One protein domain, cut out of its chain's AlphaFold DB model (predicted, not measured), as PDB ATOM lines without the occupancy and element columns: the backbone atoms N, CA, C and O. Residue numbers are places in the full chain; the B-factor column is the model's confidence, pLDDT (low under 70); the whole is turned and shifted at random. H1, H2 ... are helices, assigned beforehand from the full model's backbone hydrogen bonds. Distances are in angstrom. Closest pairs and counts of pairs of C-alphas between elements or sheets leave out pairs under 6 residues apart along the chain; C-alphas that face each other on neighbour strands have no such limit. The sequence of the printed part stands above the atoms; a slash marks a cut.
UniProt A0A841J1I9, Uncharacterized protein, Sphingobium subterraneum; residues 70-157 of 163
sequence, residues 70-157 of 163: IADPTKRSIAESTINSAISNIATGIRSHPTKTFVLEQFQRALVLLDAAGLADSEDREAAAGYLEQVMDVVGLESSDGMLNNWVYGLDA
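Overview. This is residues 70 to 157 of the 163 residues of an uncharacterized protein of Sphingobium subterraneum (UniProt A0A841J1I9). What shape do these atoms make? Three long helices, H1, H2 and H3, stand side by side in an up-and-down bundle, each running against the one before it, with their centres at the corners of a triangle. The short helix H4 folds back along H3 and also comes near H2, on the side of the bundle away from H1. What is it made of, and how large is it? The printed part has 88 residues with four named helices, in the order H1, H2, H3, H4, and no named strand, and its class is all helix. It is compact, with a radius of gyration of the C-alphas of 12.6 A and spans of 36 by 31 by 19 A.

Along the chain. Where is the longest helix? H1 holds residues 73 to 93 and measures 29.8 A from first to last C-alpha, beginning at C-alpha 73 at (191.916, 222.831, 264.401). Where are the other two long helices? H2 holds residues 100 to 116, 24.4 A long. H3 holds residues 122 to 139, 25.7 A long, and begins at C-alpha 122 at (181.009, 219.268, 251.313). Where does the last helix end? H4 holds residues 147 to 153 and ends at C-alpha 153 at (176.810, 213.592, 248.448).

Arrangement. What touches H1? H1 and H2 form a helical hairpin and touch, their closest C-alphas, those of Ala 86 and Gln 106, being 5.5 A apart; they run opposite ways at a shallow tilt of 14 degrees. H1 touches H3 with residues 79 to 87 alone, the closest C-alphas being those of Ile 87 and Val 135 at 7.1 A, and these two run the same way at a shallow tilt of 16 degrees. How do H2 and H3 stand? They are close but not clearly touching, with the closest C-alphas, those of Phe 107 and Leu 132, 7.2 A apart, and run opposite ways at 19 degrees. Where is H4? H3 and H4 form a helical hairpin and touch, with the closest C-alphas, those of Arg 125 and Val 152, 5.4 A apart, while H1 and H4 are apart. Are the helix backbones well formed? In H1, H2, H3 and H4 every O i to N i+4 pair is within hydrogen-bond range.

Size, cuts and confidence. How far does it reach? The two C-alphas farthest apart, those of Ala 71 and Ser 96, are 37.7 A from each other. Is it cut, and how are the helices linked? The printed part has no cut; the link from H2 to H3 is tight, and those from H1 to H2 and from H3 to H4 are short. Where is confidence low? The mean pLDDT of the printed part is 94.8, and residues 155 to 157 are under 70.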
ATOM      1  N   ILE A  70     190.002 222.533 256.682       96.88
ATOM      2  CA  ILE A  70     189.184 222.509 257.901       96.88
ATOM      3  C   ILE A  70     189.646 223.635 258.845       96.88
ATOM      4  O   ILE A  70     190.764 223.613 259.384       96.88
ATOM      5  N   ALA A  71     188.765 224.615 259.065       93.56
ATOM      6  CA  ALA A  71     189.048 225.801 259.874       93.56
ATOM      7  C   ALA A  71     189.167 225.496 261.381       93.56
ATOM      8  O   ALA A  71     190.010 226.078 262.066       93.56
ATOM      9  N   ASP A  72     188.353 224.570 261.901       95.19
ATOM     10  CA  ASP A  72     188.434 224.111 263.292       95.19
ATOM     11  C   ASP A  72     189.667 223.199 263.470       95.19
ATOM     12  O   ASP A  72     189.710 222.099 262.909       95.19
ATOM     13  N   PRO A  73     190.682 223.600 264.262       94.81
ATOM     14  CA  PRO A  73     191.916 222.831 264.401       94.81
ATOM     15  C   PRO A  73     191.708 221.472 265.084       94.81
ATOM     16  O   PRO A  73     192.500 220.557 264.854       94.81
ATOM     17  N   THR A  74     190.655 221.318 265.892       95.50
ATOM     18  CA  THR A  74     190.299 220.059 266.557       95.50
ATOM     19  C   THR A  74     189.696 219.097 265.546       95.50
ATOM     20  O   THR A  74     190.193 217.979 265.403       95.50
ATOM     21  N   LYS A  75     188.691 219.547 264.778       96.06
ATOM     22  CA  LYS A  75     188.115 218.746 263.684       96.06
ATOM     23  C   LYS A  75     189.172 218.368 262.653       96.06
ATOM     24  O   LYS A  75     189.229 217.210 262.253       96.06
ATOM     25  N   ARG A  76     190.059 219.303 262.292       97.06
ATOM     26  CA  ARG A  76     191.165 219.047 261.362       97.06
ATOM     27  C   ARG A  76     192.084 217.933 261.849       97.06
ATOM     28  O   ARG A  76     192.407 217.031 261.086       97.06
ATOM     29  N   SER A  77     192.475 217.980 263.124       97.31
ATOM     30  CA  SER A  77     193.310 216.951 263.752       97.31
ATOM     31  C   SER A  77     192.622 215.578 263.760       97.31
ATOM     32  O   SER A  77     193.240 214.562 263.436       97.31
ATOM     33  N   ILE A  78     191.319 215.535 264.062       97.69
ATOM     34  CA  ILE A  78     190.530 214.294 264.038       97.69
ATOM     35  C   ILE A  78     190.424 213.738 262.610       97.69
ATOM     36  O   ILE A  78     190.665 212.550 262.405       97.69
ATOM     37  N   ALA A  79     190.134 214.576 261.613       98.12
ATOM     38  CA  ALA A  79     190.037 214.151 260.219       98.12
ATOM     39  C   ALA A  79     191.383 213.649 259.664       98.12
ATOM     40  O   ALA A  79     191.449 212.550 259.107       98.12
ATOM     41  N   GLU A  80     192.474 214.397 259.883       98.25
ATOM     42  CA  GLU A  80     193.828 214.002 259.468       98.25
ATOM     43  C   GLU A  80     194.244 212.678 260.122       98.25
ATOM     44  O   GLU A  80     194.659 211.755 259.422       98.25
ATOM     45  N   SER A  81     194.074 212.539 261.442       98.31
ATOM     46  CA  SER A  81     194.414 211.297 262.151       98.31
ATOM     47  C   SER A  81     193.555 210.107 261.712       98.31
ATOM     48  O   SER A  81     194.082 208.999 261.601       98.31
ATOM     49  N   THR A  82     192.275 210.317 261.390       98.62
ATOM     50  CA  THR A  82     191.367 209.265 260.902       98.62
ATOM     51  C   THR A  82     191.807 208.740 259.535       98.62
ATOM     52  O   THR A  82     191.990 207.532 259.369       98.62
ATOM     53  N   ILE A  83     192.057 209.637 258.574       98.69
ATOM     54  CA  ILE A  83     192.531 209.269 257.233       98.69
ATOM     55  C   ILE A  83     193.931 208.642 257.293       98.69
ATOM     56  O   ILE A  83     194.144 207.571 256.729       98.69
ATOM     57  N   ASN A  84     194.874 209.236 258.032       98.62
ATOM     58  CA  ASN A  84     196.230 208.690 258.177       98.62
ATOM     59  C   ASN A  84     196.225 207.296 258.822       98.62
ATOM     60  O   ASN A  84     197.008 206.434 258.417       98.62
ATOM     61  N   SER A  85     195.325 207.046 259.779       98.50
ATOM     62  CA  SER A  85     195.150 205.723 260.395       98.50
ATOM     63  C   SER A  85     194.609 204.698 259.400       98.50
ATOM     64  O   SER A  85     195.128 203.587 259.333       98.50
ATOM     65  N   ALA A  86     193.617 205.067 258.581       98.69
ATOM     66  CA  ALA A  86     193.098 204.197 257.528       98.69
ATOM     67  C   ALA A  86     194.188 203.838 256.503       98.69
ATOM     68  O   ALA A  86     194.409 202.657 256.240       98.69
ATOM     69  N   ILE A  87     194.931 204.834 256.006       98.69
ATOM     70  CA  ILE A  87     196.050 204.630 255.071       98.69
ATOM     71  C   ILE A  87     197.122 203.723 255.691       98.69
ATOM     72  O   ILE A  87     197.577 202.786 255.042       98.69
ATOM     73  N   SER A  88     197.495 203.946 256.957       98.44
ATOM     74  CA  SER A  88     198.512 203.142 257.656       98.44
ATOM     75  C   SER A  88     198.069 201.690 257.875       98.44
ATOM     76  O   SER A  88     198.871 200.764 257.722       98.44
ATOM     77  N   ASN A  89     196.787 201.466 258.179       98.44
ATOM     78  CA  ASN A  89     196.213 200.124 258.289       98.44
ATOM     79  C   ASN A  89     196.227 199.394 256.937       98.44
ATOM     80  O   ASN A  89     196.495 198.195 256.893       98.44
ATOM     81  N   ILE A  90     195.977 200.104 255.829       98.56
ATOM     82  CA  ILE A  90     196.099 199.529 254.482       98.56
ATOM     83  C   ILE A  90     197.571 199.226 254.187       98.56
ATOM     84  O   ILE A  90     197.889 198.082 253.879       98.56
ATOM     85  N   ALA A  91     198.475 200.191 254.374       97.88
ATOM     86  CA  ALA A  91     199.911 200.045 254.117       97.88
ATOM     87  C   ALA A  91     200.539 198.839 254.836       97.88
ATOM     88  O   ALA A  91     201.406 198.181 254.277       97.88
ATOM     89  N   THR A  92     200.091 198.534 256.056       97.31
ATOM     90  CA  THR A  92     200.602 197.411 256.863       97.31
ATOM     91  C   THR A  92     199.883 196.080 256.624       97.31
ATOM     92  O   THR A  92     200.431 195.027 256.950       97.31
ATOM     93  N   GLY A  93     198.661 196.091 256.080       96.75
ATOM     94  CA  GLY A  93     197.837 194.889 255.912       96.75
ATOM     95  C   GLY A  93     197.646 194.409 254.470       96.75
ATOM     96  O   GLY A  93     197.308 193.240 254.278       96.75
ATOM     97  N   ILE A  94     197.876 195.263 253.466       96.62
ATOM     98  CA  ILE A  94     197.486 195.014 252.067       96.62
ATOM     99  C   ILE A  94     198.229 193.839 251.416       96.62
ATOM    100  O   ILE A  94     197.661 193.167 250.563       96.62
ATOM    101  N   ARG A  95     199.461 193.512 251.834       94.06
ATOM    102  CA  ARG A  95     200.173 192.307 251.352       94.06
ATOM    103  C   ARG A  95     199.594 191.006 251.894       94.06
ATOM    104  O   ARG A  95     199.574 190.010 251.178       94.06
ATOM    105  N   SER A  96     199.131 191.017 253.141       96.00
ATOM    106  CA  SER A  96     198.507 189.857 253.790       96.00
ATOM    107  C   SER A  96     197.051 189.679 253.355       96.00
ATOM    108  O   SER A  96     196.555 188.558 253.306       96.00
ATOM    109  N   HIS A  97     196.378 190.782 253.015       96.19
ATOM    110  CA  HIS A  97     194.975 190.819 252.607       96.19
ATOM    111  C   HIS A  97     194.802 191.680 251.340       96.19
ATOM    112  O   HIS A  97     194.201 192.754 251.406       96.19
ATOM    113  N   PRO A  98     195.325 191.243 250.177       96.25
ATOM    114  CA  PRO A  98     195.255 191.998 248.927       96.25
ATOM    115  C   PRO A  98     193.854 191.884 248.317       96.25
ATOM    116  O   PRO A  98     193.689 191.316 247.246       96.25
ATOM    117  N   THR A  99     192.813 192.354 249.003       96.31
ATOM    118  CA  THR A  99     191.423 192.242 248.543       96.31
ATOM    119  C   THR A  99     190.712 193.585 248.598       96.31
ATOM    120  O   THR A  99     190.954 194.411 249.479       96.31
ATOM    121  N   LYS A 100     189.770 193.777 247.671       96.62
ATOM    122  CA  LYS A 100     188.859 194.924 247.665       96.62
ATOM    123  C   LYS A 100     188.134 195.077 249.004       96.62
ATOM    124  O   LYS A 100     188.113 196.168 249.563       96.62
ATOM    125  N   THR A 101     187.615 193.976 249.554       96.56
ATOM    126  CA  THR A 101     186.934 193.946 250.857       96.56
ATOM    127  C   THR A 101     187.806 194.514 251.975       96.56
ATOM    128  O   THR A 101     187.338 195.366 252.722       96.56
ATOM    129  N   PHE A 102     189.083 194.116 252.058       97.81
ATOM    130  CA  PHE A 102     189.995 194.632 253.081       97.81
ATOM    131  C   PHE A 102     190.167 196.155 252.983       97.81
ATOM    132  O   PHE A 102     190.090 196.837 254.003       97.81
ATOM    133  N   VAL A 103     190.348 196.699 251.775       98.19
ATOM    134  CA  VAL A 103     190.486 198.150 251.548       98.19
ATOM    135  C   VAL A 103     189.196 198.891 251.917       98.19
ATOM    136  O   VAL A 103     189.231 199.830 252.715       98.19
ATOM    137  N   LEU A 104     188.049 198.435 251.402       98.06
ATOM    138  CA  LEU A 104     186.750 199.073 251.639       98.06
ATOM    139  C   LEU A 104     186.304 198.998 253.103       98.06
ATOM    140  O   LEU A 104     185.638 199.909 253.586       98.06
ATOM    141  N   GLU A 105     186.718 197.979 253.852       98.25
ATOM    142  CA  GLU A 105     186.518 197.939 255.299       98.25
ATOM    143  C   GLU A 105     187.284 199.043 256.050       98.25
ATOM    144  O   GLU A 105     186.758 199.602 257.018       98.25
ATOM    145  N   GLN A 106     188.518 199.367 255.640       98.69
ATOM    146  CA  GLN A 106     189.260 200.482 256.246       98.69
ATOM    147  C   GLN A 106     188.599 201.819 255.904       98.69
ATOM    148  O   GLN A 106     188.478 202.675 256.780       98.69
ATOM    149  N   PHE A 107     188.118 201.971 254.664       98.62
ATOM    150  CA  PHE A 107     187.367 203.154 254.239       98.62
ATOM    151  C   PHE A 107     186.089 203.291 255.070       98.62
ATOM    152  O   PHE A 107     185.913 204.297 255.747       98.62
ATOM    153  N   GLN A 108     185.250 202.255 255.132       98.44
ATOM    154  CA  GLN A 108     183.995 202.272 255.885       98.44
ATOM    155  C   GLN A 108     184.189 202.651 257.362       98.44
ATOM    156  O   GLN A 108     183.377 203.401 257.911       98.44
ATOM    157  N   ARG A 109     185.268 202.174 258.003       98.56
ATOM    158  CA  ARG A 109     185.636 202.572 259.373       98.56
ATOM    159  C   ARG A 109     186.036 204.047 259.461       98.56
ATOM    160  O   ARG A 109     185.599 204.722 260.388       98.56
ATOM    161  N   ALA A 110     186.821 204.551 258.509       98.44
ATOM    162  CA  ALA A 110     187.203 205.961 258.452       98.44
ATOM    163  C   ALA A 110     185.980 206.876 258.284       98.44
ATOM    164  O   ALA A 110     185.798 207.791 259.080       98.44
ATOM    165  N   LEU A 111     185.105 206.590 257.314       98.00
ATOM    166  CA  LEU A 111     183.927 207.414 257.013       98.00
ATOM    167  C   LEU A 111     182.982 207.543 258.224       98.00
ATOM    168  O   LEU A 111     182.564 208.646 258.563       98.00
ATOM    169  N   VAL A 112     182.738 206.442 258.948       97.12
ATOM    170  CA  VAL A 112     181.937 206.448 260.190       97.12
ATOM    171  C   VAL A 112     182.563 207.328 261.277       97.12
ATOM    172  O   VAL A 112     181.842 208.016 262.001       97.12
ATOM    173  N   LEU A 113     183.893 207.337 261.402       97.81
ATOM    174  CA  LEU A 113     184.597 208.189 262.366       97.81
ATOM    175  C   LEU A 113     184.570 209.671 261.960       97.81
ATOM    176  O   LEU A 113     184.430 210.526 262.834       97.81
ATOM    177  N   LEU A 114     184.643 209.985 260.662       97.12
ATOM    178  CA  LEU A 114     184.506 211.355 260.151       97.12
ATOM    179  C   LEU A 114     183.087 211.907 260.373       97.12
ATOM    180  O   LEU A 114     182.936 213.041 260.832       97.12
ATOM    181  N   ASP A 115     182.051 211.095 260.141       95.31
ATOM    182  CA  ASP A 115     180.665 211.472 260.447       95.31
ATOM    183  C   ASP A 115     180.452 211.671 261.954       95.31
ATOM    184  O   ASP A 115     179.865 212.672 262.370       95.31
ATOM    185  N   ALA A 116     180.994 210.781 262.792       93.81
ATOM    186  CA  ALA A 116     180.951 210.924 264.249       93.81
ATOM    187  C   ALA A 116     181.712 212.168 264.758       93.81
ATOM    188  O   ALA A 116     181.341 212.738 265.783       93.81
ATOM    189  N   ALA A 117     182.740 212.622 264.031       93.19
ATOM    190  CA  ALA A 117     183.455 213.875 264.286       93.19
ATOM    191  C   ALA A 117     182.706 215.132 263.787       93.19
ATOM    192  O   ALA A 117     183.159 216.260 264.008       93.19
ATOM    193  N   GLY A 118     181.560 214.966 263.118       92.50
ATOM    194  CA  GLY A 118     180.769 216.064 262.570       92.50
ATOM    195  C   GLY A 118     181.425 216.734 261.360       92.50
ATOM    196  O   GLY A 118     181.378 217.970 261.252       92.50
ATOM    197  N   LEU A 119     182.056 215.943 260.483       91.81
ATOM    198  CA  LEU A 119     182.553 216.378 259.177       91.81
ATOM    199  C   LEU A 119     181.389 216.423 258.168       91.81
ATOM    200  O   LEU A 119     181.138 215.476 257.425       91.81
ATOM    201  N   ALA A 120     180.624 217.513 258.214       85.62
ATOM    202  CA  ALA A 120     179.401 217.696 257.425       85.62
ATOM    203  C   ALA A 120     179.562 218.641 256.222       85.62
ATOM    204  O   ALA A 120     178.652 218.721 255.401       85.62
ATOM    205  N   ASP A 121     180.676 219.370 256.136       90.50
ATOM    206  CA  ASP A 121     180.953 220.277 255.024       90.50
ATOM    207  C   ASP A 121     181.297 219.495 253.744       90.50
ATOM    208  O   ASP A 121     181.957 218.455 253.810       90.50
ATOM    209  N   SER A 122     180.818 219.964 252.589       90.75
ATOM    210  CA  SER A 122     181.009 219.268 251.313       90.75
ATOM    211  C   SER A 122     182.452 219.318 250.821       90.75
ATOM    212  O   SER A 122     182.944 218.291 250.367       90.75
ATOM    213  N   GLU A 123     183.155 220.447 250.965       94.38
ATOM    214  CA  GLU A 123     184.552 220.562 250.523       94.38
ATOM    215  C   GLU A 123     185.459 219.669 251.383       94.38
ATOM    216  O   GLU A 123     186.323 218.958 250.872       94.38
ATOM    217  N   ASP A 124     185.209 219.627 252.696       95.69
ATOM    218  CA  ASP A 124     185.926 218.742 253.620       95.69
ATOM    219  C   ASP A 124     185.679 217.249 253.333       95.69
ATOM    220  O   ASP A 124     186.583 216.418 253.483       95.69
ATOM    221  N   ARG A 125     184.456 216.892 252.921       96.12
ATOM    222  CA  ARG A 125     184.086 215.527 252.518       96.12
ATOM    223  C   ARG A 125     184.708 215.142 251.179       96.12
ATOM    224  O   ARG A 125     185.253 214.047 251.070       96.12
ATOM    225  N   GLU A 126     184.689 216.032 250.192       96.25
ATOM    226  CA  GLU A 126     185.373 215.841 248.908       96.25
ATOM    227  C   GLU A 126     186.888 215.673 249.110       96.25
ATOM    228  O   GLU A 126     187.473 214.723 248.592       96.25
ATOM    229  N   ALA A 127     187.515 216.494 249.960       96.75
ATOM    230  CA  ALA A 127     188.926 216.347 250.322       96.75
ATOM    231  C   ALA A 127     189.222 214.996 251.004       96.75
ATOM    232  O   ALA A 127     190.215 214.337 250.685       96.75
ATOM    233  N   ALA A 128     188.358 214.547 251.921       97.81
ATOM    234  CA  ALA A 128     188.495 213.240 252.565       97.81
ATOM    235  C   ALA A 128     188.353 212.079 251.565       97.81
ATOM    236  O   ALA A 128     189.142 211.134 251.623       97.81
ATOM    237  N   ALA A 129     187.393 212.158 250.638       97.88
ATOM    238  CA  ALA A 129     187.208 211.171 249.580       97.88
ATOM    239  C   ALA A 129     188.411 211.128 248.626       97.88
ATOM    240  O   ALA A 129     188.921 210.040 248.375       97.88
ATOM    241  N   GLY A 130     188.943 212.280 248.205       97.31
ATOM    242  CA  GLY A 130     190.114 212.361 247.325       97.31
ATOM    243  C   GLY A 130     191.370 211.692 247.901       97.31
ATOM    244  O   GLY A 130     192.123 211.050 247.170       97.31
ATOM    245  N   TYR A 131     191.583 211.735 249.225       98.31
ATOM    246  CA  TYR A 131     192.663 210.955 249.854       98.31
ATOM    247  C   TYR A 131     192.420 209.438 249.802       98.31
ATOM    248  O   TYR A 131     193.385 208.677 249.751       98.31
ATOM    249  N   LEU A 132     191.165 208.980 249.824       98.62
ATOM    250  CA  LEU A 132     190.820 207.559 249.698       98.62
ATOM    251  C   LEU A 132     190.849 207.093 248.230       98.62
ATOM    252  O   LEU A 132     191.256 205.966 247.962       98.62
ATOM    253  N   GLU A 133     190.534 207.967 247.275       98.50
ATOM    254  CA  GLU A 133     190.748 207.734 245.838       98.50
ATOM    255  C   GLU A 133     192.246 207.632 245.508       98.50
ATOM    256  O   GLU A 133     192.669 206.697 244.835       98.50
ATOM    257  N   GLN A 134     193.094 208.479 246.100       98.31
ATOM    258  CA  GLN A 134     194.549 208.339 245.970       98.31
ATOM    259  C   GLN A 134     195.060 206.987 246.509       98.31
ATOM    260  O   GLN A 134     196.002 206.408 245.966       98.31
ATOM    261  N   VAL A 135     194.444 206.452 247.570       98.56
ATOM    262  CA  VAL A 135     194.747 205.096 248.060       98.56
ATOM    263  C   VAL A 135     194.307 204.034 247.055       98.56
ATOM    264  O   VAL A 135     195.046 203.072 246.850       98.56
ATOM    265  N   MET A 136     193.136 204.198 246.431       98.38
ATOM    266  CA  MET A 136     192.623 203.294 245.397       98.38
ATOM    267  C   MET A 136     193.598 203.169 244.220       98.38
ATOM    268  O   MET A 136     193.967 202.045 243.872       98.38
ATOM    269  N   ASP A 137     194.091 204.295 243.695       98.19
ATOM    270  CA  ASP A 137     195.104 204.328 242.630       98.19
ATOM    271  C   ASP A 137     196.372 203.551 243.025       98.19
ATOM    272  O   ASP A 137     196.877 202.723 242.264       98.19
ATOM    273  N   VAL A 138     196.872 203.770 244.246       98.19
ATOM    274  CA  VAL A 138     198.117 203.155 244.738       98.19
ATOM    275  C   VAL A 138     197.994 201.643 244.960       98.19
ATOM    276  O   VAL A 138     198.970 200.919 244.752       98.19
ATOM    277  N   VAL A 139     196.825 201.133 245.366       97.69
ATOM    278  CA  VAL A 139     196.611 199.683 245.570       97.69
ATOM    279  C   VAL A 139     196.079 198.953 244.333       97.69
ATOM    280  O   VAL A 139     195.973 197.726 244.366       97.69
ATOM    281  N   GLY A 140     195.759 199.675 243.253       96.31
ATOM    282  CA  GLY A 140     195.151 199.111 242.045       96.31
ATOM    283  C   GLY A 140     193.684 198.709 242.235       96.31
ATOM    284  O   GLY A 140     193.269 197.659 241.745       96.31
ATOM    285  N   LEU A 141     192.908 199.498 242.985       96.75
ATOM    286  CA  LEU A 141     191.473 199.288 243.189       96.75
ATOM    287  C   LEU A 141     190.656 200.226 242.289       96.75
ATOM    288  O   LEU A 141     190.556 201.413 242.555       96.75
ATOM    289  N   GLU A 142     190.005 199.685 241.261       94.94
ATOM    290  CA  GLU A 142     189.311 200.489 240.238       94.94
ATOM    291  C   GLU A 142     188.021 201.189 240.713       94.94
ATOM    292  O   GLU A 142     187.555 202.127 240.071       94.94
ATOM    293  N   SER A 143     187.387 200.723 241.796       95.00
ATOM    294  CA  SER A 143     186.070 201.219 242.226       95.00
ATOM    295  C   SER A 143     185.820 201.027 243.721       95.00
ATOM    296  O   SER A 143     186.138 199.978 244.285       95.00
ATOM    297  N   SER A 144     185.159 202.009 244.343       95.75
ATOM    298  CA  SER A 144     184.662 201.940 245.725       95.75
ATOM    299  C   SER A 144     183.236 201.383 245.860       95.75
ATOM    300  O   SER A 144     182.637 201.492 246.927       95.75
ATOM    301  N   ASP A 145     182.655 200.841 244.781       94.75
ATOM    302  CA  ASP A 145     181.236 200.438 244.690       94.75
ATOM    303  C   ASP A 145     180.262 201.557 245.092       94.75
ATOM    304  O   ASP A 145     179.216 201.343 245.702       94.75
ATOM    305  N   GLY A 146     180.639 202.794 244.758       94.31
ATOM    306  CA  GLY A 146     179.891 203.999 245.096       94.31
ATOM    307  C   GLY A 146     180.023 204.446 246.554       94.31
ATOM    308  O   GLY A 146     179.493 205.503 246.875       94.31
ATOM    309  N   MET A 147     180.740 203.724 247.428       95.75
ATOM    310  CA  MET A 147     180.875 204.056 248.856       95.75
ATOM    311  C   MET A 147     181.292 205.515 249.088       95.75
ATOM    312  O   MET A 147     180.643 206.213 249.867       95.75
ATOM    313  N   LEU A 148     182.336 205.986 248.393       96.62
ATOM    314  CA  LEU A 148     182.841 207.355 248.556       96.62
ATOM    315  C   LEU A 148     181.819 208.389 248.058       96.62
ATOM    316  O   LEU A 148     181.427 209.281 248.805       96.62
ATOM    317  N   ASN A 149     181.308 208.211 246.839       93.62
ATOM    318  CA  ASN A 149     180.311 209.092 246.224       93.62
ATOM    319  C   ASN A 149     179.007 209.188 247.046       93.62
ATOM    320  O   ASN A 149     178.462 210.274 247.250       93.62
ATOM    321  N   ASN A 150     178.521 208.058 247.561       93.12
ATOM    322  CA  ASN A 150     177.314 207.999 248.384       93.12
ATOM    323  C   ASN A 150     177.530 208.683 249.741       93.12
ATOM    324  O   ASN A 150     176.610 209.322 250.248       93.12
ATOM    325  N   TRP A 151     178.734 208.586 250.316       94.69
ATOM    326  CA  TRP A 151     179.076 209.253 251.570       94.69
ATOM    327  C   TRP A 151     179.220 210.772 251.416       94.69
ATOM    328  O   TRP A 151     178.614 211.505 252.201       94.69
ATOM    329  N   VAL A 152     179.946 211.245 250.392       93.88
ATOM    330  CA  VAL A 152     180.135 212.684 250.120       93.88
ATOM    331  C   VAL A 152     178.784 213.369 249.913       93.88
ATOM    332  O   VAL A 152     178.423 214.265 250.678       93.88
ATOM    333  N   TYR A 153     178.010 212.901 248.930       88.00
ATOM    334  CA  TYR A 153     176.810 213.592 248.448       88.00
ATOM    335  C   TYR A 153     175.495 213.117 249.088       88.00
ATOM    336  O   TYR A 153     174.428 213.637 248.759       88.00
ATOM    337  N   GLY A 154     175.524 212.096 249.954       77.81
ATOM    338  CA  GLY A 154     174.303 211.465 250.475       77.81
ATOM    339  C   GLY A 154     173.453 210.805 249.379       77.81
ATOM    340  O   GLY A 154     172.230 210.692 249.524       77.81
ATOM    341  N   LEU A 155     174.085 210.419 248.261       61.09
ATOM    342  CA  LEU A 155     173.413 209.876 247.085       61.09
ATOM    343  C   LEU A 155     172.872 208.474 247.364       61.09
ATOM    344  O   LEU A 155     173.553 207.459 247.263       61.09
ATOM    345  N   ASP A 156     171.585 208.443 247.674       54.28
ATOM    346  CA  ASP A 156     170.756 207.256 247.577       54.28
ATOM    347  C   ASP A 156     170.392 207.045 246.101       54.28
ATOM    348  O   ASP A 156     169.609 207.809 245.528       54.28
ATOM    349  N   ALA A 157     170.971 206.016 245.477       51.09
ATOM    350  CA  ALA A 157     170.764 205.708 244.062       51.09
ATOM    351  C   ALA A 157     169.277 205.505 243.697       51.09
ATOM    352  O   ALA A 157     168.893 205.778 242.558       51.09
TER     353      ALA A 157